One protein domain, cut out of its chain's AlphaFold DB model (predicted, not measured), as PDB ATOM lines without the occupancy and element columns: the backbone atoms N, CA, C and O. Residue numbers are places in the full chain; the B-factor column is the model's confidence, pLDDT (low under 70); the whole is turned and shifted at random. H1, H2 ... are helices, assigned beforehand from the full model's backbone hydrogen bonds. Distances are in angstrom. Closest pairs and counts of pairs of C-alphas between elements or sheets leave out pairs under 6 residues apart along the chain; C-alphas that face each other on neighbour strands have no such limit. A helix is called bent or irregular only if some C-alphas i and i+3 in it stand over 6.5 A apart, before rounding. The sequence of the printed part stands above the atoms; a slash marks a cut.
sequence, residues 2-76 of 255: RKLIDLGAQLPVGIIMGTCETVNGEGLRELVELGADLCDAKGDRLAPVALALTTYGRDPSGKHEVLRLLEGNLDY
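What this domain is: This is residues 2 to 76 of the 255 residues of an uncharacterized protein of Candidatus Latescibacteria bacterium (UniProt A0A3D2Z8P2). You see a small cluster of four helices, in which the longest, H5, has H3 and H4 beside it and the short H2 packs on H4, while H1 lies away from the cluster at one end of the longest axis. The printed part has 75 residues with five named helices, H1 to H5 in order along the chain, and no named strand, and its class is all helix. It is compact, with a radius of gyration of the C-alphas of 12.0 A, and its outline, 35 by 23 by 17 A, is only just elongated.

Where its parts are: Find C-alpha 2 at (46.533, -25.989, -5.099), where H1, residues 2 to 6, begins. Next come H2, residues 17 to 21, and H3, residues 25 to 33, 12.3 A long. H4, residues 47 to 54, is 10.6 A long. H5, residues 60 to 73, runs 20.4 A to C-alpha 73 at (26.712, -32.106, -18.547); it is irregular, with C-alphas 69 and 72 7.1 A apart.

How they stand to each other: H1 touches no helix. H2 and H5 are the hubs, touching three helices each. H2 touches H3 only at the corner, Thr 19 to Leu 28, closest C-alphas 5.6 A apart. H2 touches H4, closest at C-alphas 20 and 52, 4.9 A. H2 and H5 only just touch, with 3 pairs of C-alphas within 8 A, through residues 63 to 66 of H5 alone; the closest C-alphas, Cys 20 and Val 66, are 6.5 A apart. H3 touches H5, the same way at a shallow tilt of 31 degrees; look at C-alphas 25 and 62, the closest, 4.3 A. H4 and H5 form a helical hairpin: they touch, opposite ways at a shallow tilt of 32 degrees, closest at C-alphas 49 and 70, 6.6 A. H3 and H4 are apart. In H1, H2, H3 and H4 every O i to N i+4 pair is within hydrogen-bond range; in H5, 8 of 10 are.

The domain as a whole: The two C-alphas farthest apart, Leu 7 and Tyr 76, are 37.6 A apart. The printed part has no cut. The link from H3 to H4, residues 34 to 46, is long. The mean pLDDT of the printed part is 95.0, and no printed residue is under 70.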
ATOM      1  N   ARG A   2      46.535 -25.252  -6.387       83.38
ATOM      2  CA  ARG A   2      46.533 -25.989  -5.099       83.38
ATOM      3  C   ARG A   2      46.987 -25.213  -3.856       83.38
ATOM      4  O   ARG A   2      46.229 -25.114  -2.904       83.38
ATOM      5  N   LYS A   3      48.150 -24.550  -3.907       86.94
ATOM      6  CA  LYS A   3      48.659 -23.742  -2.780       86.94
ATOM      7  C   LYS A   3      47.687 -22.653  -2.308       86.94
ATOM      8  O   LYS A   3      47.705 -22.312  -1.138       86.94
ATOM      9  N   LEU A   4      46.875 -22.077  -3.199       86.81
ATOM     10  CA  LEU A   4      45.885 -21.065  -2.817       86.81
ATOM     11  C   LEU A   4      44.683 -21.706  -2.118       86.81
ATOM     12  O   LEU A   4      44.190 -21.149  -1.143       86.81
ATOM     13  N   ILE A   5      44.252 -22.883  -2.574       89.12
ATOM     14  CA  ILE A   5      43.176 -23.657  -1.939       89.12
ATOM     15  C   ILE A   5      43.608 -24.133  -0.550       89.12
ATOM     16  O   ILE A   5      42.853 -23.977   0.404       89.12
ATOM     17  N   ASP A   6      44.851 -24.602  -0.404       89.56
ATOM     18  CA  ASP A   6      45.427 -24.970   0.898       89.56
ATOM     19  C   ASP A   6      45.463 -23.778   1.876       89.56
ATOM     20  O   ASP A   6      45.413 -23.954   3.091       89.56
ATOM     21  N   LEU A   7      45.521 -22.549   1.344       92.75
ATOM     22  CA  LEU A   7      45.445 -21.294   2.098       92.75
ATOM     23  C   LEU A   7      44.005 -20.765   2.270       92.75
ATOM     24  O   LEU A   7      43.822 -19.657   2.774       92.75
ATOM     25  N   GLY A   8      42.985 -21.537   1.882       90.94
ATOM     26  CA  GLY A   8      41.567 -21.223   2.084       90.94
ATOM     27  C   GLY A   8      40.871 -20.517   0.917       90.94
ATOM     28  O   GLY A   8      39.733 -20.077   1.076       90.94
ATOM     29  N   ALA A   9      41.514 -20.390  -0.249       91.50
ATOM     30  CA  ALA A   9      40.844 -19.872  -1.438       91.50
ATOM     31  C   ALA A   9      39.757 -20.842  -1.924       91.50
ATOM     32  O   ALA A   9      39.943 -22.058  -1.932       91.50
ATOM     33  N   GLN A  10      38.634 -20.287  -2.374       92.56
ATOM     34  CA  GLN A  10      37.555 -21.041  -3.009       92.56
ATOM     35  C   GLN A  10      37.643 -20.906  -4.527       92.56
ATOM     36  O   GLN A  10      38.073 -19.871  -5.039       92.56
ATOM     37  N   LEU A  11      37.211 -21.943  -5.240       94.12
ATOM     38  CA  LEU A  11      37.047 -21.885  -6.687       94.12
ATOM     39  C   LEU A  11      35.785 -21.073  -7.018       94.12
ATOM     40  O   LEU A  11      34.700 -21.439  -6.564       94.12
ATOM     41  N   PRO A  12      35.886 -19.976  -7.788       95.12
ATOM     42  CA  PRO A  12      34.713 -19.270  -8.281       95.12
ATOM     43  C   PRO A  12      33.881 -20.159  -9.211       95.12
ATOM     44  O   PRO A  12      34.427 -20.860 -10.064       95.12
ATOM     45  N   VAL A  13      32.556 -20.067  -9.108       97.12
ATOM     46  CA  VAL A  13      31.642 -20.649 -10.102       97.12
ATOM     47  C   VAL A  13      31.956 -20.040 -11.475       97.12
ATOM     48  O   VAL A  13      32.181 -18.833 -11.585       97.12
ATOM     49  N   GLY A  14      32.017 -20.865 -12.522       97.25
ATOM     50  CA  GLY A  14      32.417 -20.413 -13.856       97.25
ATOM     51  C   GLY A  14      33.923 -20.376 -14.118       97.25
ATOM     52  O   GLY A  14      34.318 -20.033 -15.232       97.25
ATOM     53  N   ILE A  15      34.778 -20.747 -13.155       97.00
ATOM     54  CA  ILE A  15      36.243 -20.731 -13.344       97.00
ATOM     55  C   ILE A  15      36.711 -21.579 -14.540       97.00
ATOM     56  O   ILE A  15      37.726 -21.264 -15.158       97.00
ATOM     57  N   ILE A  16      35.949 -22.612 -14.909       97.69
ATOM     58  CA  ILE A  16      36.274 -23.512 -16.023       97.69
ATOM     59  C   ILE A  16      36.087 -22.883 -17.414       97.69
ATOM     60  O   ILE A  16      36.559 -23.435 -18.409       97.69
ATOM     61  N   MET A  17      35.408 -21.735 -17.522       97.94
ATOM     62  CA  MET A  17      35.108 -21.128 -18.826       97.94
ATOM     63  C   MET A  17      36.384 -20.756 -19.585       97.94
ATOM     64  O   MET A  17      36.475 -21.009 -20.783       97.94
ATOM     65  N   GLY A  18      37.410 -20.263 -18.884       96.00
ATOM     66  CA  GLY A  18      38.696 -19.934 -19.502       96.00
ATOM     67  C   GLY A  18      39.422 -21.159 -20.071       96.00
ATOM     68  O   GLY A  18      40.020 -21.080 -21.144       96.00
ATOM     69  N   THR A  19      39.339 -22.318 -19.407       96.75
ATOM     70  CA  THR A  19      39.912 -23.568 -19.936       96.75
ATOM     71  C   THR A  19      39.120 -24.101 -21.127       96.75
ATOM     72  O   THR A  19      39.717 -24.666 -22.036       96.75
ATOM     73  N   CYS A  20      37.803 -23.870 -21.177       97.00
ATOM     74  CA  CYS A  20      36.978 -24.227 -22.334       97.00
ATOM     75  C   CYS A  20      37.275 -23.323 -23.543       97.00
ATOM     76  O   CYS A  20      37.458 -23.823 -24.646       97.00
ATOM     77  N   GLU A  21      37.399 -22.007 -23.333       94.56
ATOM     78  CA  GLU A  21      37.745 -21.034 -24.382       94.56
ATOM     79  C   GLU A  21      39.104 -21.333 -25.026       94.56
ATOM     80  O   GLU A  21      39.274 -21.255 -26.246       94.56
ATOM     81  N   THR A  22      40.078 -21.677 -24.182       93.44
ATOM     82  CA  THR A  22      41.459 -21.965 -24.583       93.44
ATOM     83  C   THR A  22      41.692 -23.423 -24.959       93.44
ATOM     84  O   THR A  22      42.826 -23.755 -25.292       93.44
ATOM     85  N   VAL A  23      40.647 -24.266 -24.914       94.69
ATOM     86  CA  VAL A  23      40.698 -25.731 -25.101       94.69
ATOM     87  C   VAL A  23      41.812 -26.409 -24.299       94.69
ATOM     88  O   VAL A  23      42.433 -27.365 -24.740       94.69
ATOM     89  N   ASN A  24      42.061 -25.921 -23.086       95.69
ATOM     90  CA  ASN A  24      43.095 -26.439 -22.200       95.69
ATOM     91  C   ASN A  24      42.563 -27.621 -21.373       95.69
ATOM     92  O   ASN A  24      42.062 -27.447 -20.256       95.69
ATOM     93  N   GLY A  25      42.695 -28.829 -21.923       96.81
ATOM     94  CA  GLY A  25      42.244 -30.066 -21.281       96.81
ATOM     95  C   GLY A  25      42.948 -30.380 -19.957       96.81
ATOM     96  O   GLY A  25      42.301 -30.803 -19.001       96.81
ATOM     97  N   GLU A  26      44.258 -30.133 -19.859       96.69
ATOM     98  CA  GLU A  26      45.017 -30.353 -18.618       96.69
ATOM     99  C   GLU A  26      44.553 -29.413 -17.502       96.69
ATOM    100  O   GLU A  26      44.281 -29.858 -16.386       96.69
ATOM    101  N   GLY A  27      44.399 -28.128 -17.821       96.38
ATOM    102  CA  GLY A  27      43.905 -27.128 -16.882       96.38
ATOM    103  C   GLY A  27      42.487 -27.437 -16.407       96.38
ATOM    104  O   GLY A  27      42.215 -27.339 -15.210       96.38
ATOM    105  N   LEU A  28      41.594 -27.860 -17.312       97.44
ATOM    106  CA  LEU A  28      40.243 -28.265 -16.917       97.44
ATOM    107  C   LEU A  28      40.280 -29.489 -15.997       97.44
ATOM    108  O   LEU A  28      39.578 -29.506 -14.989       97.44
ATOM    109  N   ARG A  29      41.125 -30.482 -16.293       97.69
ATOM    110  CA  ARG A  29      41.295 -31.661 -15.437       97.69
ATOM    111  C   ARG A  29      41.744 -31.280 -14.028       97.69
ATOM    112  O   ARG A  29      41.149 -31.763 -13.070       97.69
ATOM    113  N   GLU A  30      42.731 -30.388 -13.886       96.44
ATOM    114  CA  GLU A  30      43.156 -29.904 -12.562       96.44
ATOM    115  C   GLU A  30      41.990 -29.225 -11.827       96.44
ATOM    116  O   GLU A  30      41.781 -29.483 -10.646       96.44
ATOM    117  N   LEU A  31      41.194 -28.394 -12.507       96.56
ATOM    118  CA  LEU A  31      40.028 -27.745 -11.895       96.56
ATOM    119  C   LEU A  31      38.958 -28.759 -11.459       96.56
ATOM    120  O   LEU A  31      38.424 -28.634 -10.357       96.56
ATOM    121  N   VAL A  32      38.684 -29.780 -12.275       96.44
ATOM    122  CA  VAL A  32      37.757 -30.878 -11.948       96.44
ATOM    123  C   VAL A  32      38.234 -31.641 -10.709       96.44
ATOM    124  O   VAL A  32      37.452 -31.874  -9.793       96.44
ATOM    125  N   GLU A  33      39.524 -31.989 -10.637       95.44
ATOM    126  CA  GLU A  33      40.123 -32.666  -9.475       95.44
ATOM    127  C   GLU A  33      40.020 -31.839  -8.187       95.44
ATOM    128  O   GLU A  33      39.951 -32.395  -7.090       95.44
ATOM    129  N   LEU A  34      40.001 -30.512  -8.315       95.06
ATOM    130  CA  LEU A  34      39.829 -29.577  -7.204       95.06
ATOM    131  C   LEU A  34      38.355 -29.301  -6.865       95.06
ATOM    132  O   LEU A  34      38.084 -28.525  -5.949       95.06
ATOM    133  N   GLY A  35      37.415 -29.946  -7.560       95.19
ATOM    134  CA  GLY A  35      35.981 -29.849  -7.296       95.19
ATOM    135  C   GLY A  35      35.302 -28.640  -7.935       95.19
ATOM    136  O   GLY A  35      34.322 -28.147  -7.385       95.19
ATOM    137  N   ALA A  36      35.817 -28.131  -9.059       96.50
ATOM    138  CA  ALA A  36      35.142 -27.073  -9.805       96.50
ATOM    139  C   ALA A  36      33.778 -27.539 -10.344       96.50
ATOM    140  O   ALA A  36      33.660 -28.631 -10.906       96.50
ATOM    141  N   ASP A  37      32.773 -26.669 -10.248       96.88
ATOM    142  CA  ASP A  37      31.487 -26.884 -10.906       96.88
ATOM    143  C   ASP A  37      31.631 -26.776 -12.430       96.88
ATOM    144  O   ASP A  37      32.271 -25.860 -12.957       96.88
ATOM    145  N   LEU A  38      30.991 -27.700 -13.154       97.69
ATOM    146  CA  LEU A  38      31.018 -27.747 -14.617       97.69
ATOM    147  C   LEU A  38      29.942 -26.846 -15.232       97.69
ATOM    148  O   LEU A  38      29.049 -27.312 -15.937       97.69
ATOM    149  N   CYS A  39      29.999 -25.554 -14.936       98.25
ATOM    150  CA  CYS A  39      29.061 -24.554 -15.437       98.25
ATOM    151  C   CYS A  39      29.730 -23.188 -15.616       98.25
ATOM    152  O   CYS A  39      30.880 -22.992 -15.220       98.25
ATOM    153  N   ASP A  40      29.017 -22.241 -16.225       98.12
ATOM    154  CA  ASP A  40      29.415 -20.832 -16.235       98.12
ATOM    155  C   ASP A  40      29.125 -20.132 -14.892       98.12
ATOM    156  O   ASP A  40      28.579 -20.715 -13.959       98.12
ATOM    157  N   ALA A  41      29.446 -18.838 -14.797       97.56
ATOM    158  CA  ALA A  41      29.226 -18.038 -13.586       97.56
ATOM    159  C   ALA A  41      27.743 -17.892 -13.175       97.56
ATOM    160  O   ALA A  41      27.459 -17.422 -12.072       97.56
ATOM    161  N   LYS A  42      26.794 -18.256 -14.048       97.75
ATOM    162  CA  LYS A  42      25.347 -18.238 -13.789       97.75
ATOM    163  C   LYS A  42      24.793 -19.629 -13.466       97.75
ATOM    164  O   LYS A  42      23.601 -19.741 -13.185       97.75
ATOM    165  N   GLY A  43      25.628 -20.668 -13.481       97.56
ATOM    166  CA  GLY A  43      25.208 -22.046 -13.257       97.56
ATOM    167  C   GLY A  43      24.723 -22.772 -14.516       97.56
ATOM    168  O   GLY A  43      24.189 -23.874 -14.399       97.56
ATOM    169  N   ASP A  44      24.905 -22.203 -15.710       98.00
ATOM    170  CA  ASP A  44      24.560 -22.867 -16.967       98.00
ATOM    171  C   ASP A  44      25.599 -23.944 -17.308       98.00
ATOM    172  O   ASP A  44      26.781 -23.666 -17.519       98.00
ATOM    173  N   ARG A  45      25.145 -25.199 -17.358       98.06
ATOM    174  CA  ARG A  45      25.977 -26.379 -17.635       98.06
ATOM    175  C   ARG A  45      26.277 -26.571 -19.123       98.06
ATOM    176  O   ARG A  45      27.236 -27.267 -19.454       98.06
ATOM    177  N   LEU A  46      25.491 -25.974 -20.019       98.31
ATOM    178  CA  LEU A  46      25.712 -26.067 -21.465       98.31
ATOM    179  C   LEU A  46      26.673 -24.988 -21.968       98.31
ATOM    180  O   LEU A  46      27.405 -25.227 -22.921       98.31
ATOM    181  N   ALA A  47      26.745 -23.839 -21.298       97.81
ATOM    182  CA  ALA A  47      27.670 -22.761 -21.638       97.81
ATOM    183  C   ALA A  47      29.145 -23.199 -21.842       97.81
ATOM    184  O   ALA A  47      29.717 -22.839 -22.876       97.81
ATOM    185  N   PRO A  48      29.785 -23.995 -20.952       98.12
ATOM    186  CA  PRO A  48      31.150 -24.480 -21.193       98.12
ATOM    187  C   PRO A  48      31.252 -25.425 -22.399       98.12
ATOM    188  O   PRO A  48      32.258 -25.408 -23.108       98.12
ATOM    189  N   VAL A  49      30.206 -26.215 -22.668       98.19
ATOM    190  CA  VAL A  49      30.148 -27.133 -23.817       98.19
ATOM    191  C   VAL A  49      30.085 -26.342 -25.116       98.19
ATOM    192  O   VAL A  49      30.902 -26.564 -26.007       98.19
ATOM    193  N   ALA A  50      29.147 -25.397 -25.201       97.25
ATOM    194  CA  ALA A  50      28.988 -24.527 -26.354       97.25
ATOM    195  C   ALA A  50      30.296 -23.793 -26.660       97.25
ATOM    196  O   ALA A  50      30.765 -23.842 -27.793       97.25
ATOM    197  N   LEU A  51      30.933 -23.210 -25.640       96.62
ATOM    198  CA  LEU A  51      32.196 -22.491 -25.786       96.62
ATOM    199  C   LEU A  51      33.335 -23.379 -26.314       96.62
ATOM    200  O   LEU A  51      34.076 -22.964 -27.206       96.62
ATOM    201  N   ALA A  52      33.463 -24.606 -25.800       96.69
ATOM    202  CA  ALA A  52      34.469 -25.558 -26.267       96.69
ATOM    203  C   ALA A  52      34.218 -26.026 -27.715       96.69
ATOM    204  O   ALA A  52      35.164 -26.263 -28.467       96.69
ATOM    205  N   LEU A  53      32.954 -26.150 -28.134       96.06
ATOM    206  CA  LEU A  53      32.607 -26.506 -29.513       96.06
ATOM    207  C   LEU A  53      32.912 -25.365 -30.490       96.06
ATOM    208  O   LEU A  53      33.483 -25.623 -31.552       96.06
ATOM    209  N   THR A  54      32.578 -24.127 -30.116       93.44
ATOM    210  CA  THR A  54      32.623 -22.950 -30.998       93.44
ATOM    211  C   THR A  54      33.971 -22.258 -31.057       93.44
ATOM    212  O   THR A  54      34.192 -21.433 -31.944       93.44
ATOM    213  N   THR A  55      34.875 -22.548 -30.124       90.31
ATOM    214  CA  THR A  55      36.253 -22.067 -30.213       90.31
ATOM    215  C   THR A  55      37.024 -22.835 -31.292       90.31
ATOM    216  O   THR A  55      36.781 -24.021 -31.559       90.31
ATOM    217  N   TYR A  56      37.945 -22.126 -31.937       83.75
ATOM    218  CA  TYR A  56      38.721 -22.631 -33.061       83.75
ATOM    219  C   TYR A  56      39.792 -23.638 -32.629       83.75
ATOM    220  O   TYR A  56      40.256 -23.629 -31.484       83.75
ATOM    221  N   GLY A  57      40.213 -24.499 -33.562       77.31
ATOM    222  CA  GLY A  57      41.241 -25.511 -33.322       77.31
ATOM    223  C   GLY A  57      42.603 -24.880 -33.040       77.31
ATOM    224  O   GLY A  57      43.310 -24.487 -33.956       77.31
ATOM    225  N   ARG A  58      42.979 -24.756 -31.766       84.62
ATOM    226  CA  ARG A  58      44.347 -24.370 -31.354       84.62
ATOM    227  C   ARG A  58      45.102 -25.493 -30.649       84.62
ATOM    228  O   ARG A  58      46.321 -25.478 -30.634       84.62
ATOM    229  N   ASP A  59      44.369 -26.442 -30.083       91.69
ATOM    230  CA  ASP A  59      44.876 -27.657 -29.450       91.69
ATOM    231  C   ASP A  59      43.791 -28.738 -29.606       91.69
ATOM    232  O   ASP A  59      42.847 -28.771 -28.812       91.69
ATOM    233  N   PRO A  60      43.844 -29.560 -30.674       92.81
ATOM    234  CA  PRO A  60      42.825 -30.579 -30.933       92.81
ATOM    235  C   PRO A  60      42.709 -31.575 -29.772       92.81
ATOM    236  O   PRO A  60      41.619 -31.796 -29.250       92.81
ATOM    237  N   SER A  61      43.845 -32.075 -29.276       94.81
ATOM    238  CA  SER A  61      43.903 -33.000 -28.140       94.81
ATOM    239  C   SER A  61      43.326 -32.379 -26.866       94.81
ATOM    240  O   SER A  61      42.566 -33.019 -26.135       94.81
ATOM    241  N   GLY A  62      43.654 -31.112 -26.605       96.38
ATOM    242  CA  GLY A  62      43.079 -30.350 -25.506       96.38
ATOM    243  C   GLY A  62      41.564 -30.182 -25.638       96.38
ATOM    244  O   GLY A  62      40.843 -30.383 -24.658       96.38
ATOM    245  N   LYS A  63      41.056 -29.909 -26.848       96.38
ATOM    246  CA  LYS A  63      39.614 -29.826 -27.132       96.38
ATOM    247  C   LYS A  63      38.911 -31.157 -26.872       96.38
ATOM    248  O   LYS A  63      37.869 -31.162 -26.214       96.38
ATOM    249  N   HIS A  64      39.477 -32.274 -27.329       97.62
ATOM    250  CA  HIS A  64      38.917 -33.611 -27.089       97.62
ATOM    251  C   HIS A  64      38.808 -33.901 -25.596       97.62
ATOM    252  O   HIS A  64      37.762 -34.345 -25.123       97.62
ATOM    253  N   GLU A  65      39.860 -33.592 -24.840       97.94
ATOM    254  CA  GLU A  65      39.879 -33.767 -23.391       97.94
ATOM    255  C   GLU A  65      38.858 -32.870 -22.686       97.94
ATOM    256  O   GLU A  65      38.152 -33.340 -21.792       97.94
ATOM    257  N   VAL A  66      38.737 -31.603 -23.099       98.25
ATOM    258  CA  VAL A  66      37.722 -30.691 -22.558       98.25
ATOM    259  C   VAL A  66      36.324 -31.263 -22.763       98.25
ATOM    260  O   VAL A  66      35.565 -31.382 -21.804       98.25
ATOM    261  N   LEU A  67      35.987 -31.671 -23.988       97.94
ATOM    262  CA  LEU A  67      34.667 -32.228 -24.286       97.94
ATOM    263  C   LEU A  67      34.425 -33.547 -23.545       97.94
ATOM    264  O   LEU A  67      33.332 -33.764 -23.032       97.94
ATOM    265  N   ARG A  68      35.446 -34.397 -23.401       98.00
ATOM    266  CA  ARG A  68      35.359 -35.631 -22.609       98.00
ATOM    267  C   ARG A  68      35.031 -35.351 -21.140       98.00
ATOM    268  O   ARG A  68      34.196 -36.032 -20.555       98.00
ATOM    269  N   LEU A  69      35.673 -34.353 -20.531       98.06
ATOM    270  CA  LEU A  69      35.415 -33.969 -19.137       98.06
ATOM    271  C   LEU A  69      34.019 -33.351 -18.948       98.06
ATOM    272  O   LEU A  69      33.450 -33.448 -17.862       98.06
ATOM    273  N   LEU A  70      33.455 -32.752 -19.999       98.00
ATOM    274  CA  LEU A  70      32.123 -32.148 -19.989       98.00
ATOM    275  C   LEU A  70      30.982 -33.127 -20.324       98.00
ATOM    276  O   LEU A  70      29.822 -32.731 -20.243       98.00
ATOM    277  N   GLU A  71      31.259 -34.405 -20.613       95.31
ATOM    278  CA  GLU A  71      30.227 -35.433 -20.870       95.31
ATOM    279  C   GLU A  71      29.208 -35.561 -19.725       95.31
ATOM    280  O   GLU A  71      28.047 -35.882 -19.946       95.31
ATOM    281  N   GLY A  72      29.595 -35.239 -18.486       91.44
ATOM    282  CA  GLY A  72      28.663 -35.224 -17.354       91.44
ATOM    283  C   GLY A  72      27.559 -34.158 -17.448       91.44
ATOM    284  O   GLY A  72      26.597 -34.211 -16.675       91.44
ATOM    285  N   ASN A  73      27.690 -33.177 -18.348       95.00
ATOM    286  CA  ASN A  73      26.712 -32.106 -18.547       95.00
ATOM    287  C   ASN A  73      25.632 -32.444 -19.573       95.00
ATOM    288  O   ASN A  73      24.552 -31.857 -19.493       95.00
ATOM    289  N   LEU A  74      25.906 -33.349 -20.512       96.50
ATOM    290  CA  LEU A  74      24.981 -33.716 -21.578       96.50
ATOM    291  C   LEU A  74      25.395 -35.013 -22.274       96.50
ATOM    292  O   LEU A  74      26.579 -35.309 -22.424       96.50
ATOM    293  N   ASP A  75      24.407 -35.701 -22.832       96.19
ATOM    294  CA  ASP A  75      24.655 -36.718 -23.844       96.19
ATOM    295  C   ASP A  75      24.877 -36.026 -25.193       96.19
ATOM    296  O   ASP A  75      23.966 -35.415 -25.760       96.19
ATOM    297  N   TYR A  76      26.106 -36.095 -25.705       97.75
ATOM    298  CA  TYR A  76      26.432 -35.524 -27.009       97.75
ATOM    299  C   TYR A  76      25.615 -36.189 -28.132       97.75
ATOM    300  O   TYR A  76      25.480 -37.417 -28.136       97.75
TER     301      TYR A  76